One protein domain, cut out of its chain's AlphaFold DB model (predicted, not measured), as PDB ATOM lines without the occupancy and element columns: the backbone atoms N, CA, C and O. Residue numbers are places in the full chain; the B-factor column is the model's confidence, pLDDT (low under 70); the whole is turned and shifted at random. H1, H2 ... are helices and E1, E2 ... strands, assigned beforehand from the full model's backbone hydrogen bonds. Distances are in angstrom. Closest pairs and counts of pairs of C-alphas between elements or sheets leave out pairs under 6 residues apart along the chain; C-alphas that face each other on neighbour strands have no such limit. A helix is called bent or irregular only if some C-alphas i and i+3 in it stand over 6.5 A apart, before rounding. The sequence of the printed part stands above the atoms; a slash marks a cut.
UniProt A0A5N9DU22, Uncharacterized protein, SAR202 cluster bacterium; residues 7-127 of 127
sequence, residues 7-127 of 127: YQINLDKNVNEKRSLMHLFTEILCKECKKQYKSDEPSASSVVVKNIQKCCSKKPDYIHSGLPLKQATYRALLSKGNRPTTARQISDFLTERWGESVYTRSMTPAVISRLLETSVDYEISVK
ATOM      1  N   TYR A   7     159.873 185.965 261.192       90.44
ATOM      2  CA  TYR A   7     161.217 185.406 261.250       90.44
ATOM      3  C   TYR A   7     161.445 184.710 262.589       90.44
ATOM      4  O   TYR A   7     161.046 185.213 263.643       90.44
ATOM      5  N   GLN A   8     162.107 183.555 262.543       90.44
ATOM      6  CA  GLN A   8     162.588 182.818 263.712       90.44
ATOM      7  C   GLN A   8     163.890 182.082 263.375       90.44
ATOM      8  O   GLN A   8     164.096 181.665 262.238       90.44
ATOM      9  N   ILE A   9     164.762 181.884 264.357       87.50
ATOM     10  CA  ILE A   9     165.968 181.061 264.219       87.50
ATOM     11  C   ILE A   9     165.549 179.587 264.198       87.50
ATOM     12  O   ILE A   9     164.747 179.155 265.028       87.50
ATOM     13  N   ASN A  10     166.078 178.795 263.270       84.38
ATOM     14  CA  ASN A  10     165.857 177.352 263.266       84.38
ATOM     15  C   ASN A  10     166.704 176.690 264.351       84.38
ATOM     16  O   ASN A  10     167.916 176.599 264.222       84.38
ATOM     17  N   LEU A  11     166.069 176.203 265.417       78.06
ATOM     18  CA  LEU A  11     166.778 175.530 266.514       78.06
ATOM     19  C   LEU A  11     166.961 174.019 266.273       78.06
ATOM     20  O   LEU A  11     167.718 173.367 266.993       78.06
ATOM     21  N   ASP A  12     166.269 173.469 265.272       69.00
ATOM     22  CA  ASP A  12     166.102 172.024 265.069       69.00
ATOM     23  C   ASP A  12     166.939 171.429 263.924       69.00
ATOM     24  O   ASP A  12     166.976 170.204 263.793       69.00
ATOM     25  N   LYS A  13     167.631 172.246 263.118       61.53
ATOM     26  CA  LYS A  13     168.438 171.770 261.974       61.53
ATOM     27  C   LYS A  13     169.674 170.967 262.412       61.53
ATOM     28  O   LYS A  13     169.976 170.921 263.590       61.53
ATOM     29  N   ASN A  14     170.306 170.234 261.489       53.34
ATOM     30  CA  ASN A  14     171.283 169.142 261.695       53.34
ATOM     31  C   ASN A  14     172.305 169.292 262.849       53.34
ATOM     32  O   ASN A  14     172.749 170.382 263.186       53.34
ATOM     33  N   VAL A  15     172.800 168.161 263.375       55.19
ATOM     34  CA  VAL A  15     173.778 168.083 264.491       55.19
ATOM     35  C   VAL A  15     175.039 168.944 264.285       55.19
ATOM     36  O   VAL A  15     175.539 169.519 265.253       55.19
ATOM     37  N   ASN A  16     175.548 169.066 263.052       56.34
ATOM     38  CA  ASN A  16     176.708 169.920 262.756       56.34
ATOM     39  C   ASN A  16     176.366 171.418 262.791       56.34
ATOM     40  O   ASN A  16     177.148 172.200 263.323       56.34
ATOM     41  N   GLU A  17     175.192 171.818 262.299       59.94
ATOM     42  CA  GLU A  17     174.743 173.217 262.316       59.94
ATOM     43  C   GLU A  17     174.327 173.652 263.737       59.94
ATOM     44  O   GLU A  17     174.651 174.761 264.174       59.94
ATOM     45  N   LYS A  18     173.788 172.723 264.550       62.81
ATOM     46  CA  LYS A  18     173.546 172.950 265.990       62.81
ATOM     47  C   LYS A  18     174.810 173.349 266.743       62.81
ATOM     48  O   LYS A  18     174.724 174.187 267.638       62.81
ATOM     49  N   ARG A  19     175.979 172.782 266.415       63.12
ATOM     50  CA  ARG A  19     177.241 173.154 267.087       63.12
ATOM     51  C   ARG A  19     177.625 174.606 266.802       63.12
ATOM     52  O   ARG A  19     178.005 175.313 267.733       63.12
ATOM     53  N   SER A  20     177.460 175.058 265.561       71.81
ATOM     54  CA  SER A  20     177.724 176.447 265.161       71.81
ATOM     55  C   SER A  20     176.763 177.428 265.839       71.81
ATOM     56  O   SER A  20     177.204 178.413 266.431       71.81
ATOM     57  N   LEU A  21     175.460 177.120 265.870       74.31
ATOM     58  CA  LEU A  21     174.464 177.938 266.575       74.31
ATOM     59  C   LEU A  21     174.704 178.000 268.087       74.31
ATOM     60  O   LEU A  21     174.558 179.059 268.700       74.31
ATOM     61  N   MET A  22     175.082 176.881 268.711       76.00
ATOM     62  CA  MET A  22     175.395 176.871 270.141       76.00
ATOM     63  C   MET A  22     176.619 177.720 270.454       76.00
ATOM     64  O   MET A  22     176.595 178.436 271.454       76.00
ATOM     65  N   HIS A  23     177.640 177.725 269.592       77.69
ATOM     66  CA  HIS A  23     178.780 178.620 269.763       77.69
ATOM     67  C   HIS A  23     178.320 180.084 269.827       77.69
ATOM     68  O   HIS A  23     178.549 180.747 270.840       77.69
ATOM     69  N   LEU A  24     177.525 180.526 268.846       79.62
ATOM     70  CA  LEU A  24     176.955 181.878 268.804       79.62
ATOM     71  C   LEU A  24     176.122 182.202 270.054       79.62
ATOM     72  O   LEU A  24     176.243 183.283 270.631       79.62
ATOM     73  N   PHE A  25     175.286 181.273 270.524       81.44
ATOM     74  CA  PHE A  25     174.472 181.525 271.716       81.44
ATOM     75  C   PHE A  25     175.308 181.598 272.994       81.44
ATOM     76  O   PHE A  25     175.020 182.430 273.855       81.44
ATOM     77  N   THR A  26     176.358 180.784 273.133       79.38
ATOM     78  CA  THR A  26     177.237 180.835 274.313       79.38
ATOM     79  C   THR A  26     178.040 182.130 274.423       79.38
ATOM     80  O   THR A  26     178.397 182.525 275.538       79.38
ATOM     81  N   GLU A  27     178.296 182.818 273.308       83.06
ATOM     82  CA  GLU A  27     178.886 184.163 273.304       83.06
ATOM     83  C   GLU A  27     177.896 185.240 273.765       83.06
ATOM     84  O   GLU A  27     178.288 186.245 274.355       83.06
ATOM     85  N   ILE A  28     176.600 185.012 273.545       86.31
ATOM     86  CA  ILE A  28     175.515 185.912 273.954       86.31
ATOM     87  C   ILE A  28     175.167 185.739 275.445       86.31
ATOM     88  O   ILE A  28     174.656 186.664 276.086       86.31
ATOM     89  N   LEU A  29     175.424 184.559 276.020       87.69
ATOM     90  CA  LEU A  29     175.119 184.274 277.419       87.69
ATOM     91  C   LEU A  29     175.899 185.182 278.373       87.69
ATOM     92  O   LEU A  29     177.123 185.299 278.328       87.69
ATOM     93  N   CYS A  30     175.183 185.744 279.344       88.31
ATOM     94  CA  CYS A  30     175.825 186.432 280.452       88.31
ATOM     95  C   CYS A  30     176.616 185.449 281.338       88.31
ATOM     96  O   CYS A  30     176.338 184.248 281.361       88.31
ATOM     97  N   LYS A  31     177.551 185.973 282.144       86.69
ATOM     98  CA  LYS A  31     178.426 185.176 283.031       86.69
ATOM     99  C   LYS A  31     177.671 184.151 283.892       86.69
ATOM    100  O   LYS A  31     178.168 183.054 284.105       86.69
ATOM    101  N   GLU A  32     176.484 184.501 284.380       86.62
ATOM    102  CA  GLU A  32     175.654 183.621 285.211       86.62
ATOM    103  C   GLU A  32     175.054 182.462 284.406       86.62
ATOM    104  O   GLU A  32     175.276 181.300 284.741       86.62
ATOM    105  N   CYS A  33     174.374 182.756 283.293       86.62
ATOM    106  CA  CYS A  33     173.812 181.719 282.427       86.62
ATOM    107  C   CYS A  33     174.898 180.836 281.799       86.62
ATOM    108  O   CYS A  33     174.664 179.652 281.582       86.62
ATOM    109  N   LYS A  34     176.097 181.381 281.559       84.88
ATOM    110  CA  LYS A  34     177.244 180.625 281.045       84.88
ATOM    111  C   LYS A  34     177.759 179.590 282.051       84.88
ATOM    112  O   LYS A  34     178.133 178.503 281.641       84.88
ATOM    113  N   LYS A  35     177.716 179.878 283.362       81.56
ATOM    114  CA  LYS A  35     178.058 178.905 284.423       81.56
ATOM    115  C   LYS A  35     177.043 177.765 284.536       81.56
ATOM    116  O   LYS A  35     177.405 176.661 284.927       81.56
ATOM    117  N   GLN A  36     175.776 178.047 284.241       74.25
ATOM    118  CA  GLN A  36     174.697 177.057 284.293       74.25
ATOM    119  C   GLN A  36     174.604 176.208 283.020       74.25
ATOM    120  O   GLN A  36     173.956 175.163 283.023       74.25
ATOM    121  N   TYR A  37     175.247 176.642 281.936       72.50
ATOM    122  CA  TYR A  37     175.276 175.909 280.683       72.50
ATOM    123  C   TYR A  37     176.234 174.713 280.774       72.50
ATOM    124  O   TYR A  37     177.444 174.883 280.913       72.50
ATOM    125  N   LYS A  38     175.686 173.498 280.672       66.06
ATOM    126  CA  LYS A  38     176.444 172.255 280.482       66.06
ATOM    127  C   LYS A  38     176.170 171.750 279.064       66.06
ATOM    128  O   LYS A  38     175.017 171.545 278.702       66.06
ATOM    129  N   SER A  39     177.225 171.597 278.268       59.03
ATOM    130  CA  SER A  39     177.172 171.402 276.808       59.03
ATOM    131  C   SER A  39     176.676 170.022 276.335       59.03
ATOM    132  O   SER A  39     176.679 169.774 275.133       59.03
ATOM    133  N   ASP A  40     176.290 169.122 277.241       54.59
ATOM    134  CA  ASP A  40     176.150 167.686 276.941       54.59
ATOM    135  C   ASP A  40     174.737 167.250 276.499       54.59
ATOM    136  O   ASP A  40     174.524 166.102 276.140       54.59
ATOM    137  N   GLU A  41     173.752 168.156 276.481       53.31
ATOM    138  CA  GLU A  41     172.344 167.803 276.231       53.31
ATOM    139  C   GLU A  41     171.819 168.364 274.889       53.31
ATOM    140  O   GLU A  41     171.882 169.576 274.670       53.31
ATOM    141  N   PRO A  42     171.214 167.547 274.000       48.59
ATOM    142  CA  PRO A  42     170.609 168.005 272.738       48.59
ATOM    143  C   PRO A  42     169.412 168.961 272.933       48.59
ATOM    144  O   PRO A  42     169.029 169.680 272.008       48.59
ATOM    145  N   SER A  43     168.881 169.036 274.156       54.00
ATOM    146  CA  SER A  43     167.904 170.016 274.655       54.00
ATOM    147  C   SER A  43     168.484 171.431 274.856       54.00
ATOM    148  O   SER A  43     167.746 172.368 275.183       54.00
ATOM    149  N   ALA A  44     169.802 171.598 274.691       65.81
ATOM    150  CA  ALA A  44     170.550 172.809 275.017       65.81
ATOM    151  C   ALA A  44     169.982 174.074 274.362       65.81
ATOM    152  O   ALA A  44     169.840 175.085 275.048       65.81
ATOM    153  N   SER A  45     169.606 174.037 273.081       74.81
ATOM    154  CA  SER A  45     169.213 175.239 272.329       74.81
ATOM    155  C   SER A  45     167.992 175.940 272.926       74.81
ATOM    156  O   SER A  45     168.027 177.136 273.214       74.81
ATOM    157  N   SER A  46     166.917 175.193 273.182       78.25
ATOM    158  CA  SER A  46     165.674 175.735 273.746       78.25
ATOM    159  C   SER A  46     165.845 176.185 275.198       78.25
ATOM    160  O   SER A  46     165.248 177.180 275.617       78.25
ATOM    161  N   VAL A  47     166.679 175.489 275.976       81.44
ATOM    162  CA  VAL A  47     167.024 175.887 277.350       81.44
ATOM    163  C   VAL A  47     167.830 177.186 277.348       81.44
ATOM    164  O   VAL A  47     167.521 178.110 278.102       81.44
ATOM    165  N   VAL A  48     168.811 177.303 276.454       84.25
ATOM    166  CA  VAL A  48     169.627 178.507 276.270       84.25
ATOM    167  C   VAL A  48     168.761 179.692 275.858       84.25
ATOM    168  O   VAL A  48     168.840 180.741 276.492       84.25
ATOM    169  N   VAL A  49     167.866 179.522 274.882       88.38
ATOM    170  CA  VAL A  49     166.921 180.568 274.456       88.38
ATOM    171  C   VAL A  49     166.032 181.013 275.623       88.38
ATOM    172  O   VAL A  49     165.863 182.212 275.841       88.38
ATOM    173  N   LYS A  50     165.516 180.081 276.436       87.88
ATOM    174  CA  LYS A  50     164.737 180.419 277.643       87.88
ATOM    175  C   LYS A  50     165.559 181.204 278.668       87.88
ATOM    176  O   LYS A  50     165.046 182.161 279.248       87.88
ATOM    177  N   ASN A  51     166.821 180.838 278.884       88.69
ATOM    178  CA  ASN A  51     167.721 181.556 279.792       88.69
ATOM    179  C   ASN A  51     168.051 182.957 279.272       88.69
ATOM    180  O   ASN A  51     168.080 183.922 280.041       88.69
ATOM    181  N   ILE A  52     168.238 183.093 277.958       91.06
ATOM    182  CA  ILE A  52     168.411 184.387 277.306       91.06
ATOM    183  C   ILE A  52     167.166 185.246 277.517       91.06
ATOM    184  O   ILE A  52     167.282 186.354 278.032       91.06
ATOM    185  N   GLN A  53     165.979 184.723 277.208       92.62
ATOM    186  CA  GLN A  53     164.713 185.433 277.376       92.62
ATOM    187  C   GLN A  53     164.472 185.873 278.827       92.62
ATOM    188  O   GLN A  53     164.029 186.995 279.059       92.62
ATOM    189  N   LYS A  54     164.729 185.005 279.815       91.94
ATOM    190  CA  LYS A  54     164.395 185.275 281.224       91.94
ATOM    191  C   LYS A  54     165.450 186.082 281.982       91.94
ATOM    192  O   LYS A  54     165.070 186.776 282.929       91.94
ATOM    193  N   CYS A  55     166.722 185.982 281.594       92.25
ATOM    194  CA  CYS A  55     167.849 186.602 282.294       92.25
ATOM    195  C   CYS A  55     168.673 187.520 281.384       92.25
ATOM    196  O   CYS A  55     168.692 188.728 281.617       92.25
ATOM    197  N   CYS A  56     169.344 186.982 280.356       91.44
ATOM    198  CA  CYS A  56     170.333 187.758 279.591       91.44
ATOM    199  C   CYS A  56     169.709 189.005 278.951       91.44
ATOM    200  O   CYS A  56     170.253 190.091 279.101       91.44
ATOM    201  N   SER A  57     168.532 188.864 278.341       91.81
ATOM    202  CA  SER A  57     167.806 189.930 277.639       91.81
ATOM    203  C   SER A  57     167.464 191.147 278.500       91.81
ATOM    204  O   SER A  57     167.320 192.257 277.985       91.81
ATOM    205  N   LYS A  58     167.342 190.949 279.816       90.06
ATOM    206  CA  LYS A  58     166.990 191.997 280.776       90.06
ATOM    207  C   LYS A  58     168.183 192.865 281.153       90.06
ATOM    208  O   LYS A  58     167.997 193.932 281.728       90.06
ATOM    209  N   LYS A  59     169.407 192.426 280.849       89.31
ATOM    210  CA  LYS A  59     170.619 193.177 281.178       89.31
ATOM    211  C   LYS A  59     170.780 194.355 280.212       89.31
ATOM    212  O   LYS A  59     170.508 194.195 279.019       89.31
ATOM    213  N   PRO A  60     171.228 195.529 280.691       83.38
ATOM    214  CA  PRO A  60     171.411 196.703 279.835       83.38
ATOM    215  C   PRO A  60     172.463 196.451 278.746       83.38
ATOM    216  O   PRO A  60     172.285 196.861 277.607       83.38
ATOM    217  N   ASP A  61     173.494 195.672 279.068       84.50
ATOM    218  CA  ASP A  61     174.600 195.334 278.164       84.50
ATOM    219  C   ASP A  61     174.235 194.290 277.089       84.50
ATOM    220  O   ASP A  61     174.979 194.051 276.146       84.50
ATOM    221  N   TYR A  62     173.069 193.645 277.190       89.25
ATOM    222  CA  TYR A  62     172.697 192.574 276.264       89.25
ATOM    223  C   TYR A  62     172.536 193.061 274.819       89.25
ATOM    224  O   TYR A  62     172.973 192.393 273.880       89.25
ATOM    225  N   ILE A  63     171.918 194.230 274.645       88.69
ATOM    226  CA  ILE A  63     171.805 194.936 273.368       88.69
ATOM    227  C   ILE A  63     172.225 196.383 273.623       88.69
ATOM    228  O   ILE A  63     171.451 197.156 274.177       88.69
ATOM    229  N   HIS A  64     173.449 196.728 273.220       85.75
ATOM    230  CA  HIS A  64     174.032 198.068 273.343       85.75
ATOM    231  C   HIS A  64     174.348 198.648 271.954       85.75
ATOM    232  O   HIS A  64     174.475 197.897 270.985       85.75
ATOM    233  N   SER A  65     174.462 199.973 271.838       79.19
ATOM    234  CA  SER A  65     174.599 200.688 270.551       79.19
ATOM    235  C   SER A  65     175.875 200.332 269.772       79.19
ATOM    236  O   SER A  65     175.925 200.435 268.546       79.19
ATOM    237  N   GLY A  66     176.901 199.844 270.472       82.31
ATOM    238  CA  GLY A  66     178.135 199.329 269.873       82.31
ATOM    239  C   GLY A  66     177.987 197.999 269.120       82.31
ATOM    240  O   GLY A  66     178.861 197.673 268.322       82.31
ATOM    241  N   LEU A  67     176.900 197.237 269.314       86.50
ATOM    242  CA  LEU A  67     176.721 195.963 268.608       86.50
ATOM    243  C   LEU A  67     176.471 196.178 267.110       86.50
ATOM    244  O   LEU A  67     175.721 197.087 266.741       86.50
ATOM    245  N   PRO A  68     177.010 195.313 266.232       87.81
ATOM    246  CA  PRO A  68     176.600 195.270 264.834       87.81
ATOM    247  C   PRO A  68     175.091 195.024 264.714       87.81
ATOM    248  O   PRO A  68     174.543 194.189 265.439       87.81
ATOM    249  N   LEU A  69     174.429 195.691 263.758       87.50
ATOM    250  CA  LEU A  69     172.978 195.573 263.552       87.50
ATOM    251  C   LEU A  69     172.535 194.110 263.423       87.50
ATOM    252  O   LEU A  69     171.573 193.708 264.064       87.50
ATOM    253  N   LYS A  70     173.312 193.296 262.696       87.25
ATOM    254  CA  LYS A  70     173.100 191.848 262.562       87.25
ATOM    255  C   LYS A  70     172.960 191.174 263.926       87.25
ATOM    256  O   LYS A  70     171.923 190.591 264.217       87.25
ATOM    257  N   GLN A  71     173.964 191.308 264.792       88.31
ATOM    258  CA  GLN A  71     173.944 190.680 266.116       88.31
ATOM    259  C   GLN A  71     172.785 191.191 266.975       88.31
ATOM    260  O   GLN A  71     172.145 190.405 267.670       88.31
ATOM    261  N   ALA A  72     172.485 192.488 266.910       90.44
ATOM    262  CA  ALA A  72     171.373 193.074 267.649       90.44
ATOM    263  C   ALA A  72     170.018 192.502 267.206       90.44
ATOM    264  O   ALA A  72     169.206 192.120 268.047       90.44
ATOM    265  N   THR A  73     169.807 192.363 265.896       90.19
ATOM    266  CA  THR A  73     168.625 191.738 265.295       90.19
ATOM    267  C   THR A  73     168.438 190.295 265.776       90.19
ATOM    268  O   THR A  73     167.346 189.930 266.208       90.19
ATOM    269  N   TYR A  74     169.499 189.484 265.807       88.69
ATOM    270  CA  TYR A  74     169.423 188.116 266.339       88.69
ATOM    271  C   TYR A  74     169.152 188.068 267.835       88.69
ATOM    272  O   TYR A  74     168.300 187.310 268.303       88.69
ATOM    273  N   ARG A  75     169.836 188.913 268.604       91.44
ATOM    274  CA  ARG A  75     169.612 189.019 270.046       91.44
ATOM    275  C   ARG A  75     168.185 189.466 270.364       91.44
ATOM    276  O   ARG A  75     167.660 189.034 271.391       91.44
ATOM    277  N   ALA A  76     167.551 190.259 269.497       92.19
ATOM    278  CA  ALA A  76     166.146 190.647 269.601       92.19
ATOM    279  C   ALA A  76     165.174 189.483 269.326       92.19
ATOM    280  O   ALA A  76     164.160 189.359 270.011       92.19
ATOM    281  N   LEU A  77     165.480 188.588 268.382       92.00
ATOM    282  CA  LEU A  77     164.703 187.352 268.199       92.00
ATOM    283  C   LEU A  77     164.794 186.460 269.447       92.00
ATOM    284  O   LEU A  77     163.781 185.986 269.970       92.00
ATOM    285  N   LEU A  78     166.004 186.291 269.984       91.62
ATOM    286  CA  LEU A  78     166.248 185.478 271.177       91.62
ATOM    287  C   LEU A  78     165.635 186.085 272.448       91.62
ATOM    288  O   LEU A  78     165.118 185.347 273.287       91.62
ATOM    289  N   SER A  79     165.622 187.416 272.593       92.38
ATOM    290  CA  SER A  79     164.997 188.084 273.746       92.38
ATOM    291  C   SER A  79     163.490 187.839 273.812       92.38
ATOM    292  O   SER A  79     162.929 187.779 274.906       92.38
ATOM    293  N   LYS A  80     162.845 187.619 272.662       90.88
ATOM    294  CA  LYS A  80     161.426 187.253 272.548       90.88
ATOM    295  C   LYS A  80     161.176 185.743 272.657       90.88
ATOM    296  O   LYS A  80     160.048 185.291 272.464       90.88
ATOM    297  N   GLY A  81     162.202 184.960 272.998       89.50
ATOM    298  CA  GLY A  81     162.114 183.504 273.114       89.50
ATOM    299  C   GLY A  81     162.057 182.797 271.761       89.50
ATOM    300  O   GLY A  81     161.477 181.719 271.676       89.50
ATOM    301  N   ASN A  82     162.611 183.418 270.714       89.75
ATOM    302  CA  ASN A  82     162.622 182.900 269.346       89.75
ATOM    303  C   ASN A  82     161.222 182.617 268.764       89.75
ATOM    304  O   ASN A  82     161.038 181.709 267.958       89.75
ATOM    305  N   ARG A  83     160.214 183.380 269.196       89.31
ATOM    306  CA  ARG A  83     158.875 183.336 268.597       89.31
ATOM    307  C   ARG A  83     158.903 184.001 267.215       89.31
ATOM    308  O   ARG A  83     159.647 184.977 267.063       89.31
ATOM    309  N   PRO A  84     158.070 183.556 266.253       90.94
ATOM    310  CA  PRO A  84     157.905 184.238 264.972       90.94
ATOM    311  C   PRO A  84     157.675 185.737 265.186       90.94
ATOM    312  O   PRO A  84     156.722 186.142 265.854       90.94
ATOM    313  N   THR A  85     158.597 186.557 264.686       91.94
ATOM    314  CA  THR A  85     158.607 188.008 264.913       91.94
ATOM    315  C   THR A  85     158.784 188.724 263.582       91.94
ATOM    316  O   THR A  85     159.623 188.329 262.777       91.94
ATOM    317  N   THR A  86     158.018 189.787 263.336       93.06
ATOM    318  CA  THR A  86     158.148 190.563 262.095       93.06
ATOM    319  C   THR A  86     159.356 191.499 262.139       93.06
ATOM    320  O   THR A  86     159.787 191.947 263.207       93.06
ATOM    321  N   ALA A  87     159.873 191.877 260.969       91.25
ATOM    322  CA  ALA A  87     160.955 192.857 260.872       91.25
ATOM    323  C   ALA A  87     160.591 194.209 261.512       91.25
ATOM    324  O   ALA A  87     161.434 194.844 262.145       91.25
ATOM    325  N   ARG A  88     159.316 194.613 261.435       90.94
ATOM    326  CA  ARG A  88     158.803 195.809 262.116       90.94
ATOM    327  C   ARG A  88     158.914 195.699 263.634       90.94
ATOM    328  O   ARG A  88     159.488 196.573 264.267       90.94
ATOM    329  N   GLN A  89     158.468 194.586 264.211       92.44
ATOM    330  CA  GLN A  89     158.567 194.356 265.654       92.44
ATOM    331  C   GLN A  89     160.015 194.307 266.168       92.44
ATOM    332  O   GLN A  89     160.243 194.512 267.361       92.44
ATOM    333  N   ILE A  90     160.978 193.957 265.312       91.38
ATOM    334  CA  ILE A  90     162.410 193.997 265.638       91.38
ATOM    335  C   ILE A  90     162.930 195.433 265.549       91.38
ATOM    336  O   ILE A  90     163.597 195.878 266.477       91.38
ATOM    337  N   SER A  91     162.601 196.153 264.472       90.00
ATOM    338  CA  SER A  91     162.929 197.574 264.290       90.00
ATOM    339  C   SER A  91     162.469 198.408 265.487       90.00
ATOM    340  O   SER A  91     163.273 199.120 266.088       90.00
ATOM    341  N   ASP A  92     161.201 198.264 265.878       89.81
ATOM    342  CA  ASP A  92     160.610 199.011 266.992       89.81
ATOM    343  C   ASP A  92     161.327 198.682 268.314       89.81
ATOM    344  O   ASP A  92     161.702 199.577 269.069       89.81
ATOM    345  N   PHE A  93     161.617 197.398 268.552       90.00
ATOM    346  CA  PHE A  93     162.344 196.947 269.741       90.00
ATOM    347  C   PHE A  93     163.782 197.488 269.803       90.00
ATOM    348  O   PHE A  93     164.230 197.919 270.861       90.00
ATOM    349  N   LEU A  94     164.525 197.474 268.694       88.12
ATOM    350  CA  LEU A  94     165.893 198.008 268.661       88.12
ATOM    351  C   LEU A  94     165.914 199.530 268.834       88.12
ATOM    352  O   LEU A  94     166.782 200.049 269.534       88.12
ATOM    353  N   THR A  95     164.932 200.221 268.254       86.75
ATOM    354  CA  THR A  95     164.759 201.673 268.401       86.75
ATOM    355  C   THR A  95     164.501 202.046 269.860       86.75
ATOM    356  O   THR A  95     165.180 202.918 270.396       86.75
ATOM    357  N   GLU A  96     163.597 201.334 270.541       85.69
ATOM    358  CA  GLU A  96     163.326 201.542 271.969       85.69
ATOM    359  C   GLU A  96     164.570 201.280 272.833       85.69
ATOM    360  O   GLU A  96     164.879 202.046 273.744       85.69
ATOM    361  N   ARG A  97     165.317 200.207 272.542       83.62
ATOM    362  CA  ARG A  97     166.460 199.787 273.366       83.62
ATOM    363  C   ARG A  97     167.692 200.669 273.223       83.62
ATOM    364  O   ARG A  97     168.457 200.768 274.179       83.62
ATOM    365  N   TRP A  98     167.924 201.259 272.058       82.25
ATOM    366  CA  TRP A  98     169.112 202.077 271.822       82.25
ATOM    367  C   TRP A  98     168.868 203.592 271.890       82.25
ATOM    368  O   TRP A  98     169.839 204.360 271.925       82.25
ATOM    369  N   GLY A  99     167.601 204.012 271.944       71.88
ATOM    370  CA  GLY A  99     167.205 205.411 272.058       71.88
ATOM    371  C   GLY A  99     167.761 206.291 270.933       71.88
ATOM    372  O   GLY A  99     168.076 205.827 269.836       71.88
ATOM    373  N   GLU A 100     167.933 207.579 271.226       60.78
ATOM    374  CA  GLU A 100     168.383 208.596 270.262       60.78
ATOM    375  C   GLU A 100     169.847 208.431 269.806       60.78
ATOM    376  O   GLU A 100     170.286 209.099 268.874       60.78
ATOM    377  N   SER A 101     170.630 207.510 270.386       57.81
ATOM    378  CA  SER A 101     172.039 207.324 269.989       57.81
ATOM    379  C   SER A 101     172.226 206.715 268.585       57.81
ATOM    380  O   SER A 101     173.356 206.574 268.117       57.81
ATOM    381  N   VAL A 102     171.132 206.354 267.898       54.41
ATOM    382  CA  VAL A 102     171.136 205.534 266.670       54.41
ATOM    383  C   VAL A 102     170.614 206.256 265.431       54.41
ATOM    384  O   VAL A 102     170.440 205.626 264.391       54.41
ATOM    385  N   TYR A 103     170.429 207.578 265.473       52.19
ATOM    386  CA  TYR A 103     169.958 208.348 264.309       52.19
ATOM    387  C   TYR A 103     170.821 208.191 263.033       52.19
ATOM    388  O   TYR A 103     170.396 208.595 261.956       52.19
ATOM    389  N   THR A 104     171.996 207.556 263.111       55.91
ATOM    390  CA  THR A 104     172.873 207.264 261.965       55.91
ATOM    391  C   THR A 104     172.729 205.860 261.364       55.91
ATOM    392  O   THR A 104     173.277 205.616 260.289       55.91
ATOM    393  N   ARG A 105     172.014 204.916 261.998       66.62
ATOM    394  CA  ARG A 105     171.822 203.561 261.444       66.62
ATOM    395  C   ARG A 105     170.387 203.388 260.964       66.62
ATOM    396  O   ARG A 105     169.452 203.408 261.756       66.62
ATOM    397  N   SER A 106     170.215 203.145 259.667       71.00
ATOM    398  CA  SER A 106     168.919 202.780 259.088       71.00
ATOM    399  C   SER A 106     168.451 201.431 259.645       71.00
ATOM    400  O   SER A 106     168.823 200.381 259.134       71.00
ATOM    401  N   MET A 107     167.632 201.451 260.698       81.44
ATOM    402  CA  MET A 107     167.013 200.262 261.308       81.44
ATOM    403  C   MET A 107     165.612 199.985 260.764       81.44
ATOM    404  O   MET A 107     164.816 199.316 261.412       81.44
ATOM    405  N   THR A 108     165.286 200.519 259.586       86.94
ATOM    406  CA  THR A 108     163.939 200.403 259.030       86.94
ATOM    407  C   THR A 108     163.542 198.932 258.866       86.94
ATOM    408  O   THR A 108     164.408 198.081 258.627       86.94
ATOM    409  N   PRO A 109     162.238 198.606 258.918       88.81
ATOM    410  CA  PRO A 109     161.773 197.232 258.741       88.81
ATOM    411  C   PRO A 109     162.316 196.578 257.460       88.81
ATOM    412  O   PRO A 109     162.687 195.413 257.488       88.81
ATOM    413  N   ALA A 110     162.457 197.338 256.368       88.38
ATOM    414  CA  ALA A 110     163.026 196.847 255.114       88.38
ATOM    415  C   ALA A 110     164.509 196.448 255.234       88.38
ATOM    416  O   ALA A 110     164.918 195.425 254.684       88.38
ATOM    417  N   VAL A 111     165.319 197.220 255.973       89.00
ATOM    418  CA  VAL A 111     166.726 196.872 256.231       89.00
ATOM    419  C   VAL A 111     166.812 195.628 257.108       89.00
ATOM    420  O   VAL A 111     167.607 194.740 256.816       89.00
ATOM    421  N   ILE A 112     165.975 195.536 258.145       89.94
ATOM    422  CA  ILE A 112     165.919 194.361 259.020       89.94
ATOM    423  C   ILE A 112     165.495 193.110 258.239       89.94
ATOM    424  O   ILE A 112     166.153 192.085 258.370       89.94
ATOM    425  N   SER A 113     164.461 193.190 257.394       89.81
ATOM    426  CA  SER A 113     164.046 192.086 256.514       89.81
ATOM    427  C   SER A 113     165.191 191.628 255.622       89.81
ATOM    428  O   SER A 113     165.606 190.475 255.717       89.81
ATOM    429  N   ARG A 114     165.797 192.550 254.860       88.94
ATOM    430  CA  ARG A 114     166.920 192.221 253.973       88.94
ATOM    431  C   ARG A 114     168.087 191.602 254.739       88.94
ATOM    432  O   ARG A 114     168.739 190.686 254.244       88.94
ATOM    433  N   LEU A 115     168.369 192.094 255.942       88.69
ATOM    434  CA  LEU A 115     169.421 191.561 256.799       88.69
ATOM    435  C   LEU A 115     169.111 190.128 257.236       88.69
ATOM    436  O   LEU A 115     169.994 189.280 257.165       88.69
ATOM    437  N   LEU A 116     167.879 189.848 257.658       87.44
ATOM    438  CA  LEU A 116     167.437 188.513 258.061       87.44
ATOM    439  C   LEU A 116     167.486 187.534 256.876       87.44
ATOM    440  O   LEU A 116     167.987 186.425 257.015       87.44
ATOM    441  N   GLU A 117     167.046 187.964 255.696       86.12
ATOM    442  CA  GLU A 117     167.021 187.141 254.479       86.12
ATOM    443  C   GLU A 117     168.418 186.849 253.913       86.12
ATOM    444  O   GLU A 117     168.647 185.793 253.332       86.12
ATOM    445  N   THR A 118     169.374 187.764 254.095       84.44
ATOM    446  CA  THR A 118     170.760 187.591 253.609       84.44
ATOM    447  C   THR A 118     171.680 186.912 254.623       84.44
ATOM    448  O   THR A 118     172.826 186.582 254.310       84.44
ATOM    449  N   SER A 119     171.216 186.692 255.853       77.00
ATOM    450  CA  SER A 119     172.053 186.165 256.925       77.00
ATOM    451  C   SER A 119     172.019 184.639 256.997       77.00
ATOM    452  O   SER A 119     171.244 184.040 257.739       77.00
ATOM    453  N   VAL A 120     172.950 184.018 256.274       71.31
ATOM    454  CA  VAL A 120     173.137 182.554 256.218       71.31
ATOM    455  C   VAL A 120     173.661 181.931 257.521       71.31
ATOM    456  O   VAL A 120     173.385 180.775 257.808       71.31
ATOM    457  N   ASP A 121     174.375 182.710 258.336       70.12
ATOM    458  CA  ASP A 121     175.144 182.252 259.511       70.12
ATOM    459  C   ASP A 121     174.294 181.850 260.735       70.12
ATOM    460  O   ASP A 121     174.782 181.199 261.649       70.12
ATOM    461  N   TYR A 122     173.013 182.220 260.763       66.56
ATOM    462  CA  TYR A 122     172.143 181.995 261.927       66.56
ATOM    463  C   TYR A 122     170.855 181.243 261.571       66.56
ATOM    464  O   TYR A 122     169.867 181.338 262.299       66.56
ATOM    465  N   GLU A 123     170.833 180.565 260.423       77.25
ATOM    466  CA  GLU A 123     169.750 179.662 260.028       77.25
ATOM    467  C   GLU A 123     168.337 180.243 260.244       77.25
ATOM    468  O   GLU A 123     167.506 179.642 260.927       77.25
ATOM    469  N   ILE A 124     168.030 181.426 259.703       80.25
ATOM    470  CA  ILE A 124     166.686 182.011 259.857       80.25
ATOM    471  C   ILE A 124     165.677 181.267 258.983       80.25
ATOM    472  O   ILE A 124     165.918 181.021 257.805       80.25
ATOM    473  N   SER A 125     164.519 180.950 259.560       79.88
ATOM    474  CA  SER A 125     163.315 180.551 258.833       79.88
ATOM    475  C   SER A 125     162.359 181.719 258.688       79.88
ATOM    476  O   SER A 125     162.041 182.391 259.674       79.88
ATOM    477  N   VAL A 126     161.857 181.884 257.468       80.50
ATOM    478  CA  VAL A 126     160.679 182.698 257.178       80.50
ATOM    479  C   VAL A 126     159.439 181.831 257.395       80.50
ATOM    480  O   VAL A 126     159.402 180.676 256.964       80.50
ATOM    481  N   LYS A 127     158.468 182.364 258.129       73.38
ATOM    482  CA  LYS A 127     157.170 181.756 258.418       73.38
ATOM    483  C   LYS A 127     156.060 182.566 257.774       73.38
ATOM    484  O   LYS A 127     156.192 183.816 257.752       73.38
TER     485      LYS A 127
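Overview. This is residues 7 to 127 of the 127 residues of an uncharacterized protein of SAR202 cluster bacterium (UniProt A0A5N9DU22). Helix H4 lies in the middle of a helical body, with H1, H2 and H3 gathered loosely toward one end and H5 and H6 packed on H4 toward the other. The short strands E1 and E2 lie side by side near H4 and H6 and bring the two ends of the printed part together, while the stretch of residues 55 to 68, with no named element, joins H3 to H4. The printed part has 121 residues with six named helices and two named strands, in the order E1, H1, H2, H3, H4, H5, H6, E2; the class is mostly helix, and the sheet, in the order E1 - E2, is antiparallel. The whole is compact, with a radius of gyration of the C-alphas of 14.0 A, and spans 43 by 29 by 19 A.

Along the chain. Strand E1, residues 7 to 9, begins with C-alpha 7 at (161.217, 185.406, 261.250). Helix H1, residues 15 to 28, measures 20.3 A from first to last C-alpha. H2 holds the six residues 31 to 36. H3, residues 44 to 54, is 15.2 A long. H4, residues 69 to 79, is 15.0 A long and begins with C-alpha 69 at (172.978, 195.573, 263.552). H5, residues 87 to 102, is the longest helix by residues and measures 17.3 A. It is irregular: C-alphas 97 and 100 are 9.5 A apart, and it has a kink of 65 degrees near residue 96. H6, residues 109 to 118, is 14.1 A long. Strand E2, residues 124 to 126, ends with C-alpha 126 at (160.679, 182.698, 257.178).

Arrangement. H4 is the hub and touches H3, H5 and H6. H4 and H3 touch and are about perpendicular at 90 degrees; their closest C-alphas, those of Gln 53 and Ser 79, are 4.5 A apart. H5 touches H4 with residues 90 to 94 alone, at a steep tilt of 64 degrees, opposite ways; the closest C-alphas, of Ala 76 and Ile 90, are 6.4 A apart. H4 and H6 only just touch, with 3 pairs of C-alphas within 8 A, the closest being Lys 70 and Leu 115 at 6.8 A. H5 touches H6 with residues 87 to 91 alone; the closest C-alphas, of Arg 88 and Pro 109, are 4.7 A apart. H1 touches H3 with residues 22 to 25 alone, and only just, with 3 pairs of C-alphas within 8 A; Met 22 and Ser 45 are the closest at 6.8 A, at a shallow tilt of 25 degrees, the same way. H2 is close to H3 but not clearly touching; the closest C-alphas, of Cys 33 and Asn 51, are 6.6 A apart. H1 and H5 are apart, as are H3 and H6. E1 and E2 are antiparallel neighbours at 147 degrees, with N 8 and O 125 within hydrogen-bond range at 3.1 A and N 125 and O 8 at 2.8 A. The closest C-alphas of E1 and H4, those of Gln 8 and Leu 77, are 6.7 A apart. Every O i to N i+4 pair is within hydrogen-bond range in H2, H3, H4 and H6; in H1 it is 9 of 10 and in H5 9 of 12.

Size, cuts and confidence. The two C-alphas farthest apart, those of Asp 40 and Tyr 103, are 43.0 A apart, while the first and last printed C-alphas, of Tyr 7 and Lys 127, are 6.1 A apart. The printed part has no cut, and the link from H3 to H4, 14 residues, is long. Mean pLDDT of the printed part is 80.7; it is under 70 at residues 12 to 19, 38 to 44, 100 to 105 and 122.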